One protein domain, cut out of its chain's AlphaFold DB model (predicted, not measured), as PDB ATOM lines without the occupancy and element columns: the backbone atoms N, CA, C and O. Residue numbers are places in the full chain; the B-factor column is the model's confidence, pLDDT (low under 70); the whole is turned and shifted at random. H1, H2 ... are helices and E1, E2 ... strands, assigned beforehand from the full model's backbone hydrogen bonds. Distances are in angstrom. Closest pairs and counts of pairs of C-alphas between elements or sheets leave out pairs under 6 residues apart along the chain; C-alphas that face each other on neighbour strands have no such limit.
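This is residues 27 to 109 and 291 to 308 of the 315 residues of the protein "Hypothetical protein" of Polarella glacialis (UniProt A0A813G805). A small parallel sheet, E1 E2 E3, is the middle of three layers, with H4 alone along one face and H1, H2 and H3 on the other. H1 runs along the strands, while H2 stands up from the sheet and H3 packs near the last residue of E3. The printed part has 101 residues, with four named helices and three named strands in the order E1 H1 E2 H2 E3 H3 H4; the class is mixed, helices and strands. The whole is compact, with a radius of gyration of the C-alphas of 13.2 A, and rounded, spanning 38 by 30 by 22 A.

E1, residues 27 to 30, is an edge strand and the parallel neighbour of E2, residues 46 to 51, at 25 degrees; N 30 and O 48 are 2.8 A apart, within hydrogen-bond range. E2 and E3, residues 80 to 84, are parallel at 13 degrees, with N 49 and O 81 2.8 A apart, also within range. H1, residues 34 to 43, is on the sheet at a height of 8.7 A, and its closest C-alphas to E2 are Phe 40 and Val 47, 6.8 A apart. H2, residues 61 to 75, stands up from the sheet on the same face; the closest C-alphas of H2 and E3 are Ala 75 and Phe 82, 6.5 A apart. E1, H1, E2 and E2, H2, E3 are strand-helix-strand units, parallel neighbour strands with a helix between, and both crossovers are right-handed. H1 and H2 touch at a steep tilt of 51 degrees, the same way, closest at the C-alphas of Tyr 35 and Trp 67, 7.3 A. H3, residues 87 to 97, touches residues 68 to 72 of H2, about perpendicular at 76 degrees, with the C-alphas of Thr 68 and Thr 97 closest at 6.4 A. H4, residues 291 to 307, is on the opposite face from H1 and H2 at a height of 10.2 A, over E2 and E3; the C-alphas of Thr 46 and Thr 304, the closest of E2 and H4, are 5.7 A apart. Every O i to N i+4 pair is within hydrogen-bond range in H3, against 9 of 11 in H2, 11 of 13 in H4 and 0 of 6 in H1, where 5 of 7 O i to N i+3 pairs are.

E1 begins at C-alpha 27, (-12.921, 65.961, 113.895). H1 is 16.8 A long, E2 16.2 A, H2 20.9 A and H4 25.5 A, ending at C-alpha 307, (-11.740, 72.778, 107.899).

The C-alphas of Glu 62 and Asp 291, the two farthest apart, are 41.2 A from each other. Residues 110 to 290 are not printed, and C-alphas 109 and 291 are 12.7 A apart across the cut. Of the links printed whole, none is long. Residue 308 alone has a pLDDT under 70.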
ATOM      1  N   LEU A  27     -11.847  66.943 113.941       94.69
ATOM      2  CA  LEU A  27     -12.921  65.961 113.895       94.69
ATOM      3  C   LEU A  27     -13.359  65.581 115.313       94.69
ATOM      4  O   LEU A  27     -12.520  65.332 116.180       94.69
ATOM      5  N   PHE A  28     -14.669  65.485 115.522       94.75
ATOM      6  CA  PHE A  28     -15.267  64.890 116.714       94.75
ATOM      7  C   PHE A  28     -15.863  63.528 116.384       94.75
ATOM      8  O   PHE A  28     -16.643  63.404 115.444       94.75
ATOM      9  N   LEU A  29     -15.521  62.514 117.180       95.00
ATOM     10  CA  LEU A  29     -16.116  61.186 117.095       95.00
ATOM     11  C   LEU A  29     -17.197  61.038 118.170       95.00
ATOM     12  O   LEU A  29     -16.914  61.177 119.360       95.00
ATOM     13  N   CYS A  30     -18.415  60.699 117.759       93.88
ATOM     14  CA  CYS A  30     -19.477  60.242 118.644       93.88
ATOM     15  C   CYS A  30     -19.832  58.783 118.335       93.88
ATOM     16  O   CYS A  30     -19.960  58.382 117.180       93.88
ATOM     17  N   THR A  31     -19.976  57.967 119.376       93.06
ATOM     18  CA  THR A  31     -20.352  56.554 119.241       93.06
ATOM     19  C   THR A  31     -21.621  56.284 120.032       93.06
ATOM     20  O   THR A  31     -22.708  56.332 119.473       93.06
ATOM     21  N   ASN A  32     -21.529  56.088 121.345       88.25
ATOM     22  CA  ASN A  32     -22.682  55.747 122.171       88.25
ATOM     23  C   ASN A  32     -22.763  56.606 123.441       88.25
ATOM     24  O   ASN A  32     -21.751  56.765 124.126       88.25
ATOM     25  N   PRO A  33     -23.969  57.078 123.814       89.75
ATOM     26  CA  PRO A  33     -25.201  57.120 123.014       89.75
ATOM     27  C   PRO A  33     -25.129  58.149 121.869       89.75
ATOM     28  O   PRO A  33     -24.490  59.193 122.008       89.75
ATOM     29  N   MET A  34     -25.856  57.905 120.768       93.31
ATOM     30  CA  MET A  34     -25.913  58.834 119.620       93.31
ATOM     31  C   MET A  34     -26.371  60.242 120.005       93.31
ATOM     32  O   MET A  34     -25.956  61.228 119.406       93.31
ATOM     33  N   TYR A  35     -27.206  60.344 121.039       91.12
ATOM     34  CA  TYR A  35     -27.703  61.608 121.578       91.12
ATOM     35  C   TYR A  35     -26.591  62.628 121.878       91.12
ATOM     36  O   TYR A  35     -26.790  63.833 121.733       91.12
ATOM     37  N   TYR A  36     -25.393  62.163 122.250       89.69
ATOM     38  CA  TYR A  36     -24.259  63.038 122.553       89.69
ATOM     39  C   TYR A  36     -23.627  63.692 121.322       89.69
ATOM     40  O   TYR A  36     -22.913  64.681 121.478       89.69
ATOM     41  N   CYS A  37     -23.934  63.236 120.103       92.06
ATOM     42  CA  CYS A  37     -23.503  63.929 118.886       92.06
ATOM     43  C   CYS A  37     -24.033  65.373 118.830       92.06
ATOM     44  O   CYS A  37     -23.383  66.236 118.244       92.06
ATOM     45  N   ASN A  38     -25.163  65.658 119.494       89.06
ATOM     46  CA  ASN A  38     -25.731  67.005 119.567       89.06
ATOM     47  C   ASN A  38     -24.818  68.011 120.297       89.06
ATOM     48  O   ASN A  38     -24.956  69.214 120.125       89.06
ATOM     49  N   PHE A  39     -23.862  67.552 121.113       87.44
ATOM     50  CA  PHE A  39     -22.907  68.464 121.747       87.44
ATOM     51  C   PHE A  39     -21.909  69.043 120.748       87.44
ATOM     52  O   PHE A  39     -21.426  70.151 120.946       87.44
ATOM     53  N   PHE A  40     -21.609  68.319 119.668       88.25
ATOM     54  CA  PHE A  40     -20.571  68.713 118.719       88.25
ATOM     55  C   PHE A  40     -21.064  69.675 117.633       88.25
ATOM     56  O   PHE A  40     -20.252  70.268 116.924       88.25
ATOM     57  N   THR A  41     -22.376  69.891 117.530       81.81
ATOM     58  CA  THR A  41     -22.982  70.732 116.484       81.81
ATOM     59  C   THR A  41     -22.601  72.204 116.610       81.81
ATOM     60  O   THR A  41     -22.613  72.932 115.624       81.81
ATOM     61  N   GLU A  42     -22.229  72.652 117.810       82.94
ATOM     62  CA  GLU A  42     -21.820  74.036 118.075       82.94
ATOM     63  C   GLU A  42     -20.390  74.348 117.620       82.94
ATOM     64  O   GLU A  42     -20.018  75.511 117.494       82.94
ATOM     65  N   PHE A  43     -19.574  73.328 117.350       83.25
ATOM     66  CA  PHE A  43     -18.147  73.520 117.099       83.25
ATOM     67  C   PHE A  43     -17.825  73.894 115.643       83.25
ATOM     68  O   PHE A  43     -16.676  74.221 115.346       83.25
ATOM     69  N   ASN A  44     -18.806  73.843 114.728       88.06
ATOM     70  CA  ASN A  44     -18.605  74.010 113.278       88.06
ATOM     71  C   ASN A  44     -17.410  73.182 112.740       88.06
ATOM     72  O   ASN A  44     -16.657  73.621 111.866       88.06
ATOM     73  N   LYS A  45     -17.219  71.984 113.304       91.31
ATOM     74  CA  LYS A  45     -16.201  71.004 112.908       91.31
ATOM     75  C   LYS A  45     -16.862  69.795 112.267       91.31
ATOM     76  O   LYS A  45     -18.069  69.594 112.396       91.31
ATOM     77  N   THR A  46     -16.048  68.970 111.619       95.44
ATOM     78  CA  THR A  46     -16.504  67.670 111.136       95.44
ATOM     79  C   THR A  46     -16.894  66.779 112.323       95.44
ATOM     80  O   THR A  46     -16.139  66.633 113.285       95.44
ATOM     81  N   VAL A  47     -18.083  66.181 112.258       95.88
ATOM     82  CA  VAL A  47     -18.596  65.224 113.242       95.88
ATOM     83  C   VAL A  47     -18.748  63.872 112.563       95.88
ATOM     84  O   VAL A  47     -19.449  63.749 111.561       95.88
ATOM     85  N   LEU A  48     -18.115  62.852 113.124       97.19
ATOM     86  CA  LEU A  48     -18.258  61.463 112.721       97.19
ATOM     87  C   LEU A  48     -19.063  60.717 113.781       97.19
ATOM     88  O   LEU A  48     -18.672  60.661 114.943       97.19
ATOM     89  N   GLY A  49     -20.172  60.124 113.367       97.19
ATOM     90  CA  GLY A  49     -20.998  59.242 114.175       97.19
ATOM     91  C   GLY A  49     -20.844  57.799 113.726       97.19
ATOM     92  O   GLY A  49     -21.152  57.507 112.576       97.19
ATOM     93  N   TYR A  50     -20.381  56.905 114.601       97.00
ATOM     94  CA  TYR A  50     -20.220  55.478 114.298       97.00
ATOM     95  C   TYR A  50     -21.020  54.639 115.291       97.00
ATOM     96  O   TYR A  50     -20.661  54.537 116.468       97.00
ATOM     97  N   PHE A  51     -22.114  54.042 114.824       95.50
ATOM     98  CA  PHE A  51     -23.190  53.603 115.706       95.50
ATOM     99  C   PHE A  51     -23.504  52.121 115.590       95.50
ATOM    100  O   PHE A  51     -23.535  51.571 114.495       95.50
ATOM    101  N   GLY A  52     -23.805  51.488 116.723       91.88
ATOM    102  CA  GLY A  52     -24.312  50.113 116.763       91.88
ATOM    103  C   GLY A  52     -25.435  49.882 117.763       91.88
ATOM    104  O   GLY A  52     -25.882  48.751 117.904       91.88
ATOM    105  N   LEU A  53     -25.871  50.931 118.462       90.31
ATOM    106  CA  LEU A  53     -26.968  50.876 119.422       90.31
ATOM    107  C   LEU A  53     -28.151  51.695 118.912       90.31
ATOM    108  O   LEU A  53     -27.918  52.666 118.204       90.31
ATOM    109  N   PRO A  54     -29.385  51.375 119.333       90.94
ATOM    110  CA  PRO A  54     -30.592  52.107 118.971       90.94
ATOM    111  C   PRO A  54     -30.494  53.635 119.053       90.94
ATOM    112  O   PRO A  54     -29.927  54.177 120.002       90.94
ATOM    113  N   LEU A  55     -31.160  54.339 118.128       92.44
ATOM    114  CA  LEU A  55     -31.182  55.811 118.076       92.44
ATOM    115  C   LEU A  55     -31.628  56.453 119.397       92.44
ATOM    116  O   LEU A  55     -31.115  57.499 119.795       92.44
ATOM    117  N   HIS A  56     -32.589  55.830 120.079       91.88
ATOM    118  CA  HIS A  56     -33.166  56.317 121.335       91.88
ATOM    119  C   HIS A  56     -32.495  55.741 122.588       91.88
ATOM    120  O   HIS A  56     -32.954  55.990 123.703       91.88
ATOM    121  N   TYR A  57     -31.399  54.991 122.436       89.62
ATOM    122  CA  TYR A  57     -30.661  54.433 123.566       89.62
ATOM    123  C   TYR A  57     -30.183  55.546 124.516       89.62
ATOM    124  O   TYR A  57     -29.518  56.495 124.100       89.62
ATOM    125  N   MET A  58     -30.532  55.423 125.803       88.38
ATOM    126  CA  MET A  58     -30.274  56.415 126.863       88.38
ATOM    127  C   MET A  58     -30.901  57.806 126.633       88.38
ATOM    128  O   MET A  58     -30.489  58.791 127.253       88.38
ATOM    129  N   VAL A  59     -31.922  57.906 125.779       88.62
ATOM    130  CA  VAL A  59     -32.730  59.122 125.631       88.62
ATOM    131  C   VAL A  59     -34.014  58.948 126.446       88.62
ATOM    132  O   VAL A  59     -34.711  57.957 126.240       88.62
ATOM    133  N   PRO A  60     -34.359  59.868 127.365       87.56
ATOM    134  CA  PRO A  60     -35.654  59.847 128.036       87.56
ATOM    135  C   PRO A  60     -36.798  59.965 127.025       87.56
ATOM    136  O   PRO A  60     -36.678  60.681 126.024       87.56
ATOM    137  N   GLN A  61     -37.887  59.249 127.289       87.75
ATOM    138  CA  GLN A  61     -38.991  59.046 126.351       87.75
ATOM    139  C   GLN A  61     -39.646  60.356 125.901       87.75
ATOM    140  O   GLN A  61     -39.929  60.541 124.718       87.75
ATOM    141  N   GLU A  62     -39.807  61.304 126.819       88.56
ATOM    142  CA  GLU A  62     -40.359  62.635 126.572       88.56
ATOM    143  C   GLU A  62     -39.553  63.453 125.545       88.56
ATOM    144  O   GLU A  62     -40.058  64.417 124.972       88.56
ATOM    145  N   HIS A  63     -38.309  63.055 125.259       90.25
ATOM    146  CA  HIS A  63     -37.433  63.742 124.317       90.25
ATOM    147  C   HIS A  63     -37.269  63.029 122.973       90.25
ATOM    148  O   HIS A  63     -36.617  63.589 122.091       90.25
ATOM    149  N   TRP A  64     -37.835  61.837 122.763       92.00
ATOM    150  CA  TRP A  64     -37.613  61.083 121.522       92.00
ATOM    151  C   TRP A  64     -38.099  61.809 120.274       92.00
ATOM    152  O   TRP A  64     -37.396  61.815 119.264       92.00
ATOM    153  N   ALA A  65     -39.255  62.472 120.341       92.19
ATOM    154  CA  ALA A  65     -39.784  63.250 119.224       92.19
ATOM    155  C   ALA A  65     -38.811  64.360 118.801       92.19
ATOM    156  O   ALA A  65     -38.458  64.471 117.627       92.19
ATOM    157  N   LYS A  66     -38.336  65.150 119.775       92.19
ATOM    158  CA  LYS A  66     -37.377  66.229 119.531       92.19
ATOM    159  C   LYS A  66     -36.041  65.675 119.038       92.19
ATOM    160  O   LYS A  66     -35.541  66.135 118.020       92.19
ATOM    161  N   TRP A  67     -35.494  64.671 119.720       93.88
ATOM    162  CA  TRP A  67     -34.211  64.070 119.362       93.88
ATOM    163  C   TRP A  67     -34.226  63.468 117.955       93.88
ATOM    164  O   TRP A  67     -33.274  63.652 117.213       93.88
ATOM    165  N   THR A  68     -35.311  62.810 117.547       94.00
ATOM    166  CA  THR A  68     -35.415  62.251 116.191       94.00
ATOM    167  C   THR A  68     -35.333  63.352 115.129       94.00
ATOM    168  O   THR A  68     -34.602  63.208 114.151       94.00
ATOM    169  N   LYS A  69     -36.002  64.492 115.354       93.38
ATOM    170  CA  LYS A  69     -35.910  65.670 114.474       93.38
ATOM    171  C   LYS A  69     -34.512  66.291 114.486       93.38
ATOM    172  O   LYS A  69     -33.966  66.566 113.420       93.38
ATOM    173  N   ASP A  70     -33.923  66.466 115.669       93.75
ATOM    174  CA  ASP A  70     -32.562  66.992 115.828       93.75
ATOM    175  C   ASP A  70     -31.539  66.094 115.107       93.75
ATOM    176  O   ASP A  70     -30.663  66.597 114.411       93.75
ATOM    177  N   PHE A  71     -31.668  64.768 115.225       95.31
ATOM    178  CA  PHE A  71     -30.808  63.803 114.543       95.31
ATOM    179  C   PHE A  71     -30.929  63.915 113.026       95.31
ATOM    180  O   PHE A  71     -29.908  63.946 112.349       95.31
ATOM    181  N   VAL A  72     -32.147  64.017 112.477       94.69
ATOM    182  CA  VAL A  72     -32.346  64.205 111.029       94.69
ATOM    183  C   VAL A  72     -31.710  65.510 110.553       94.69
ATOM    184  O   VAL A  72     -31.020  65.517 109.531       94.69
ATOM    185  N   ALA A  73     -31.901  66.603 111.294       94.12
ATOM    186  CA  ALA A  73     -31.281  67.887 110.978       94.12
ATOM    187  C   ALA A  73     -29.751  67.795 111.021       94.12
ATOM    188  O   ALA A  73     -29.078  68.284 110.116       94.12
ATOM    189  N   LEU A  74     -29.206  67.119 112.032       94.12
ATOM    190  CA  LEU A  74     -27.775  66.909 112.193       94.12
ATOM    191  C   LEU A  74     -27.191  66.025 111.085       94.12
ATOM    192  O   LEU A  74     -26.214  66.405 110.454       94.12
ATOM    193  N   ALA A  75     -27.823  64.894 110.782       94.75
ATOM    194  CA  ALA A  75     -27.421  63.988 109.707       94.75
ATOM    195  C   ALA A  75     -27.472  64.643 108.315       94.75
ATOM    196  O   ALA A  75     -26.838  64.155 107.385       94.75
ATOM    197  N   SER A  76     -28.223  65.739 108.170       94.12
ATOM    198  CA  SER A  76     -28.319  66.515 106.927       94.12
ATOM    199  C   SER A  76     -27.230  67.587 106.797       94.12
ATOM    200  O   SER A  76     -27.148  68.251 105.765       94.12
ATOM    201  N   GLN A  77     -26.400  67.798 107.823       94.69
ATOM    202  CA  GLN A  77     -25.325  68.782 107.758       94.69
ATOM    203  C   GLN A  77     -24.172  68.266 106.884       94.69
ATOM    204  O   GLN A  77     -23.758  67.116 107.027       94.69
ATOM    205  N   PRO A  78     -23.557  69.121 106.045       94.38
ATOM    206  CA  PRO A  78     -22.466  68.709 105.154       94.38
ATOM    207  C   PRO A  78     -21.203  68.250 105.898       94.38
ATOM    208  O   PRO A  78     -20.344  67.599 105.310       94.38
ATOM    209  N   LYS A  79     -21.085  68.596 107.185       94.31
ATOM    210  CA  LYS A  79     -19.966  68.242 108.065       94.31
ATOM    211  C   LYS A  79     -20.276  67.069 108.995       94.31
ATOM    212  O   LYS A  79     -19.468  66.756 109.867       94.31
ATOM    213  N   SER A  80     -21.435  66.433 108.850       96.12
ATOM    214  CA  SER A  80     -21.850  65.316 109.692       96.12
ATOM    215  C   SER A  80     -21.854  64.022 108.895       96.12
ATOM    216  O   SER A  80     -22.588  63.857 107.926       96.12
ATOM    217  N   PHE A  81     -21.021  63.080 109.323       97.38
ATOM    218  CA  PHE A  81     -20.856  61.776 108.699       97.38
ATOM    219  C   PHE A  81     -21.335  60.716 109.670       97.38
ATOM    220  O   PHE A  81     -20.623  60.367 110.606       97.38
ATOM    221  N   PHE A  82     -22.544  60.209 109.472       97.81
ATOM    222  CA  PHE A  82     -23.119  59.176 110.329       97.81
ATOM    223  C   PHE A  82     -23.120  57.834 109.624       97.81
ATOM    224  O   PHE A  82     -23.440  57.754 108.444       97.81
ATOM    225  N   VAL A  83     -22.740  56.785 110.343       97.75
ATOM    226  CA  VAL A  83     -22.607  55.442 109.795       97.75
ATOM    227  C   VAL A  83     -23.083  54.403 110.804       97.75
ATOM    228  O   VAL A  83     -22.820  54.499 112.004       97.75
ATOM    229  N   SER A  84     -23.814  53.412 110.305       97.31
ATOM    230  CA  SER A  84     -24.197  52.231 111.070       97.31
ATOM    231  C   SER A  84     -23.110  51.170 110.976       97.31
ATOM    232  O   SER A  84     -22.556  50.945 109.902       97.31
ATOM    233  N   ASN A  85     -22.853  50.466 112.074       96.00
ATOM    234  CA  ASN A  85     -21.882  49.383 112.133       96.00
ATOM    235  C   ASN A  85     -22.453  48.013 111.735       96.00
ATOM    236  O   ASN A  85     -21.684  47.071 111.572       96.00
ATOM    237  N   ASN A  86     -23.776  47.898 111.588       95.38
ATOM    238  CA  ASN A  86     -24.454  46.667 111.189       95.38
ATOM    239  C   ASN A  86     -25.746  46.960 110.395       95.38
ATOM    240  O   ASN A  86     -26.323  48.048 110.541       95.38
ATOM    241  N   PRO A  87     -26.214  46.034 109.535       95.81
ATOM    242  CA  PRO A  87     -27.361  46.289 108.670       95.81
ATOM    243  C   PRO A  87     -28.665  46.456 109.444       95.81
ATOM    244  O   PRO A  87     -29.397  47.391 109.149       95.81
ATOM    245  N   LEU A  88     -28.941  45.621 110.451       93.88
ATOM    246  CA  LEU A  88     -30.175  45.723 111.243       93.88
ATOM    247  C   LEU A  88     -30.337  47.120 111.864       93.88
ATOM    248  O   LEU A  88     -31.404  47.719 111.786       93.88
ATOM    249  N   HIS A  89     -29.258  47.671 112.415       94.19
ATOM    250  CA  HIS A  89     -29.249  49.023 112.958       94.19
ATOM    251  C   HIS A  89     -29.407  50.104 111.870       94.19
ATOM    252  O   HIS A  89     -30.067  51.115 112.096       94.19
ATOM    253  N   ALA A  90     -28.873  49.895 110.661       95.62
ATOM    254  CA  ALA A  90     -29.110  50.822 109.550       95.62
ATOM    255  C   ALA A  90     -30.602  50.864 109.174       95.62
ATOM    256  O   ALA A  90     -31.162  51.943 108.988       95.62
ATOM    257  N   GLU A  91     -31.253  49.698 109.130       94.94
ATOM    258  CA  GLU A  91     -32.695  49.579 108.881       94.94
ATOM    259  C   GLU A  91     -33.512  50.179 110.035       94.94
ATOM    260  O   GLU A  91     -34.539  50.813 109.806       94.94
ATOM    261  N   GLN A  92     -33.028  50.078 111.276       93.50
ATOM    262  CA  GLN A  92     -33.620  50.776 112.414       93.50
ATOM    263  C   GLN A  92     -33.585  52.299 112.247       93.50
ATOM    264  O   GLN A  92     -34.588  52.968 112.497       93.50
ATOM    265  N   VAL A  93     -32.461  52.871 111.819       94.12
ATOM    266  CA  VAL A  93     -32.378  54.320 111.591       94.12
ATOM    267  C   VAL A  93     -33.364  54.745 110.502       94.12
ATOM    268  O   VAL A  93     -34.091  55.719 110.700       94.12
ATOM    269  N   VAL A  94     -33.475  53.981 109.410       94.19
ATOM    270  CA  VAL A  94     -34.479  54.225 108.358       94.19
ATOM    271  C   VAL A  94     -35.895  54.149 108.930       94.19
ATOM    272  O   VAL A  94     -36.688  55.063 108.718       94.19
ATOM    273  N   TRP A  95     -36.203  53.118 109.717       92.94
ATOM    274  CA  TRP A  95     -37.506  52.934 110.358       92.94
ATOM    275  C   TRP A  95     -37.924  54.142 111.208       92.94
ATOM    276  O   TRP A  95     -39.045  54.643 111.088       92.94
ATOM    277  N   GLN A  96     -37.008  54.639 112.041       92.62
ATOM    278  CA  GLN A  96     -37.300  55.689 113.021       92.62
ATOM    279  C   GLN A  96     -37.257  57.102 112.436       92.62
ATOM    280  O   GLN A  96     -37.925  57.995 112.954       92.62
ATOM    281  N   THR A  97     -36.474  57.322 111.378       93.44
ATOM    282  CA  THR A  97     -36.164  58.674 110.878       93.44
ATOM    283  C   THR A  97     -36.569  58.910 109.426       93.44
ATOM    284  O   THR A  97     -36.584  60.054 108.980       93.44
ATOM    285  N   GLY A  98     -36.830  57.846 108.663       92.12
ATOM    286  CA  GLY A  98     -36.960  57.899 107.206       92.12
ATOM    287  C   GLY A  98     -35.641  58.167 106.468       92.12
ATOM    288  O   GLY A  98     -35.639  58.291 105.247       92.12
ATOM    289  N   ARG A  99     -34.505  58.275 107.174       91.62
ATOM    290  CA  ARG A  99     -33.191  58.563 106.587       91.62
ATOM    291  C   ARG A  99     -32.318  57.321 106.557       91.62
ATOM    292  O   ARG A  99     -32.126  56.649 107.568       91.62
ATOM    293  N   ARG A 100     -31.716  57.067 105.398       94.44
ATOM    294  CA  ARG A 100     -30.666  56.063 105.245       94.44
ATOM    295  C   ARG A 100     -29.319  56.682 105.592       94.44
ATOM    296  O   ARG A 100     -28.949  57.721 105.051       94.44
ATOM    297  N   ILE A 101     -28.585  56.018 106.472       95.75
ATOM    298  CA  ILE A 101     -27.174  56.313 106.725       95.75
ATOM    299  C   ILE A 101     -26.305  55.220 106.088       95.75
ATOM    300  O   ILE A 101     -26.768  54.082 105.954       95.75
ATOM    301  N   PRO A 102     -25.061  55.534 105.680       97.25
ATOM    302  CA  PRO A 102     -24.088  54.532 105.269       97.25
ATOM    303  C   PRO A 102     -23.984  53.358 106.252       97.25
ATOM    304  O   PRO A 102     -24.151  53.515 107.463       97.25
ATOM    305  N   LEU A 103     -23.661  52.184 105.715       97.50
ATOM    306  CA  LEU A 103     -23.322  50.988 106.476       97.50
ATOM    307  C   LEU A 103     -21.822  50.740 106.337       97.50
ATOM    308  O   LEU A 103     -21.327  50.574 105.226       97.50
ATOM    309  N   LEU A 104     -21.114  50.665 107.458       97.06
ATOM    310  CA  LEU A 104     -19.706  50.305 107.499       97.06
ATOM    311  C   LEU A 104     -19.470  49.346 108.656       97.06
ATOM    312  O   LEU A 104     -19.496  49.732 109.819       97.06
ATOM    313  N   ARG A 105     -19.228  48.081 108.330       96.56
ATOM    314  CA  ARG A 105     -18.979  47.061 109.348       96.56
ATOM    315  C   ARG A 105     -17.593  47.230 109.966       96.56
ATOM    316  O   ARG A 105     -16.656  47.569 109.243       96.56
ATOM    317  N   PRO A 106     -17.411  46.906 111.258       96.38
ATOM    318  CA  PRO A 106     -16.087  46.899 111.853       96.38
ATOM    319  C   PRO A 106     -15.154  45.915 111.130       96.38
ATOM    320  O   PRO A 106     -15.495  44.751 110.890       96.38
ATOM    321  N   VAL A 107     -13.964  46.408 110.791       95.94
ATOM    322  CA  VAL A 107     -12.850  45.642 110.195       95.94
ATOM    323  C   VAL A 107     -11.646  45.526 111.136       95.94
ATOM    324  O   VAL A 107     -10.677  44.848 110.808       95.94
ATOM    325  N   VAL A 108     -11.738  46.146 112.321       95.19
ATOM    326  CA  VAL A 108     -10.849  45.911 113.473       95.19
ATOM    327  C   VAL A 108      -9.379  46.147 113.107       95.19
ATOM    328  O   VAL A 108      -8.558  45.241 113.114       95.19
ATOM    329  N   LEU A 109      -9.056  47.388 112.728       94.56
ATOM    330  CA  LEU A 109      -7.687  47.804 112.373       94.56
ATOM    331  C   LEU A 109      -6.821  48.161 113.592       94.56
ATOM    332  O   LEU A 109      -5.647  48.459 113.436       94.56
ATOM    333  N   ASP A 291     -11.866  47.711 101.697       96.88
ATOM    334  CA  ASP A 291     -11.838  48.393 100.402       96.88
ATOM    335  C   ASP A 291     -13.153  49.144 100.129       96.88
ATOM    336  O   ASP A 291     -13.129  50.336  99.805       96.88
ATOM    337  N   ASP A 292     -14.301  48.506 100.386       96.06
ATOM    338  CA  ASP A 292     -15.634  49.120 100.277       96.06
ATOM    339  C   ASP A 292     -15.784  50.361 101.180       96.06
ATOM    340  O   ASP A 292     -16.452  51.344 100.837       96.06
ATOM    341  N   GLY A 293     -15.140  50.338 102.350       96.38
ATOM    342  CA  GLY A 293     -15.162  51.426 103.322       96.38
ATOM    343  C   GLY A 293     -14.259  52.611 102.978       96.38
ATOM    344  O   GLY A 293     -14.491  53.715 103.482       96.38
ATOM    345  N   LEU A 294     -13.248  52.429 102.121       96.50
ATOM    346  CA  LEU A 294     -12.241  53.460 101.830       96.50
ATOM    347  C   LEU A 294     -12.864  54.742 101.280       96.50
ATOM    348  O   LEU A 294     -12.456  55.841 101.654       96.50
ATOM    349  N   GLY A 295     -13.878  54.617 100.420       96.75
ATOM    350  CA  GLY A 295     -14.569  55.770  99.850       96.75
ATOM    351  C   GLY A 295     -15.267  56.623 100.912       96.75
ATOM    352  O   GLY A 295     -15.251  57.851 100.822       96.75
ATOM    353  N   PHE A 296     -15.855  55.995 101.935       96.81
ATOM    354  CA  PHE A 296     -16.452  56.710 103.063       96.81
ATOM    355  C   PHE A 296     -15.381  57.434 103.879       96.81
ATOM    356  O   PHE A 296     -15.482  58.646 104.073       96.81
ATOM    357  N   TRP A 297     -14.329  56.720 104.290       96.62
ATOM    358  CA  TRP A 297     -13.250  57.295 105.094       96.62
ATOM    359  C   TRP A 297     -12.545  58.447 104.386       96.62
ATOM    360  O   TRP A 297     -12.318  59.484 105.003       96.62
ATOM    361  N   ARG A 298     -12.299  58.327 103.078       96.75
ATOM    362  CA  ARG A 298     -11.719  59.404 102.271       96.75
ATOM    363  C   ARG A 298     -12.547  60.686 102.350       96.75
ATOM    364  O   ARG A 298     -11.978  61.741 102.599       96.75
ATOM    365  N   ARG A 299     -13.878  60.606 102.221       96.06
ATOM    366  CA  ARG A 299     -14.756  61.788 102.329       96.06
ATOM    367  C   ARG A 299     -14.707  62.431 103.715       96.06
ATOM    368  O   ARG A 299     -14.652  63.655 103.811       96.06
ATOM    369  N   VAL A 300     -14.699  61.621 104.776       95.69
ATOM    370  CA  VAL A 300     -14.573  62.114 106.162       95.69
ATOM    371  C   VAL A 300     -13.248  62.859 106.339       95.69
ATOM    372  O   VAL A 300     -13.214  63.977 106.858       95.69
ATOM    373  N   THR A 301     -12.156  62.261 105.868       94.88
ATOM    374  CA  THR A 301     -10.807  62.825 105.928       94.88
ATOM    375  C   THR A 301     -10.692  64.116 105.112       94.88
ATOM    376  O   THR A 301     -10.209  65.119 105.628       94.88
ATOM    377  N   GLU A 302     -11.201  64.141 103.879       94.31
ATOM    378  CA  GLU A 302     -11.231  65.343 103.037       94.31
ATOM    379  C   GLU A 302     -12.028  66.484 103.681       94.31
ATOM    380  O   GLU A 302     -11.578  67.627 103.657       94.31
ATOM    381  N   SER A 303     -13.187  66.195 104.283       92.19
ATOM    382  CA  SER A 303     -13.970  67.200 105.019       92.19
ATOM    383  C   SER A 303     -13.188  67.760 106.205       92.19
ATOM    384  O   SER A 303     -13.143  68.971 106.415       92.19
ATOM    385  N   THR A 304     -12.514  66.878 106.943       90.75
ATOM    386  CA  THR A 304     -11.701  67.242 108.108       90.75
ATOM    387  C   THR A 304     -10.546  68.169 107.717       90.75
ATOM    388  O   THR A 304     -10.295  69.160 108.401       90.75
ATOM    389  N   PHE A 305      -9.871  67.894 106.596       88.88
ATOM    390  CA  PHE A 305      -8.752  68.708 106.113       88.88
ATOM    391  C   PHE A 305      -9.169  70.016 105.440       88.88
ATOM    392  O   PHE A 305      -8.390  70.956 105.448       88.88
ATOM    393  N   ARG A 306     -10.379  70.143 104.884       86.19
ATOM    394  CA  ARG A 306     -10.849  71.458 104.396       86.19
ATOM    395  C   ARG A 306     -11.070  72.454 105.537       86.19
ATOM    396  O   ARG A 306     -10.894  73.651 105.341       86.19
ATOM    397  N   ASP A 307     -11.443  71.959 106.716       70.75
ATOM    398  CA  ASP A 307     -11.740  72.778 107.899       70.75
ATOM    399  C   ASP A 307     -10.494  73.227 108.672       70.75
ATOM    400  O   ASP A 307     -10.547  74.187 109.450       70.75
ATOM    401  N   GLY A 308      -9.375  72.533 108.484       63.31
ATOM    402  CA  GLY A 308      -8.073  72.949 108.974       63.31
ATOM    403  C   GLY A 308      -7.231  73.396 107.795       63.31
ATOM    404  O   GLY A 308      -6.810  72.558 107.017       63.31
TER     405      GLY A 308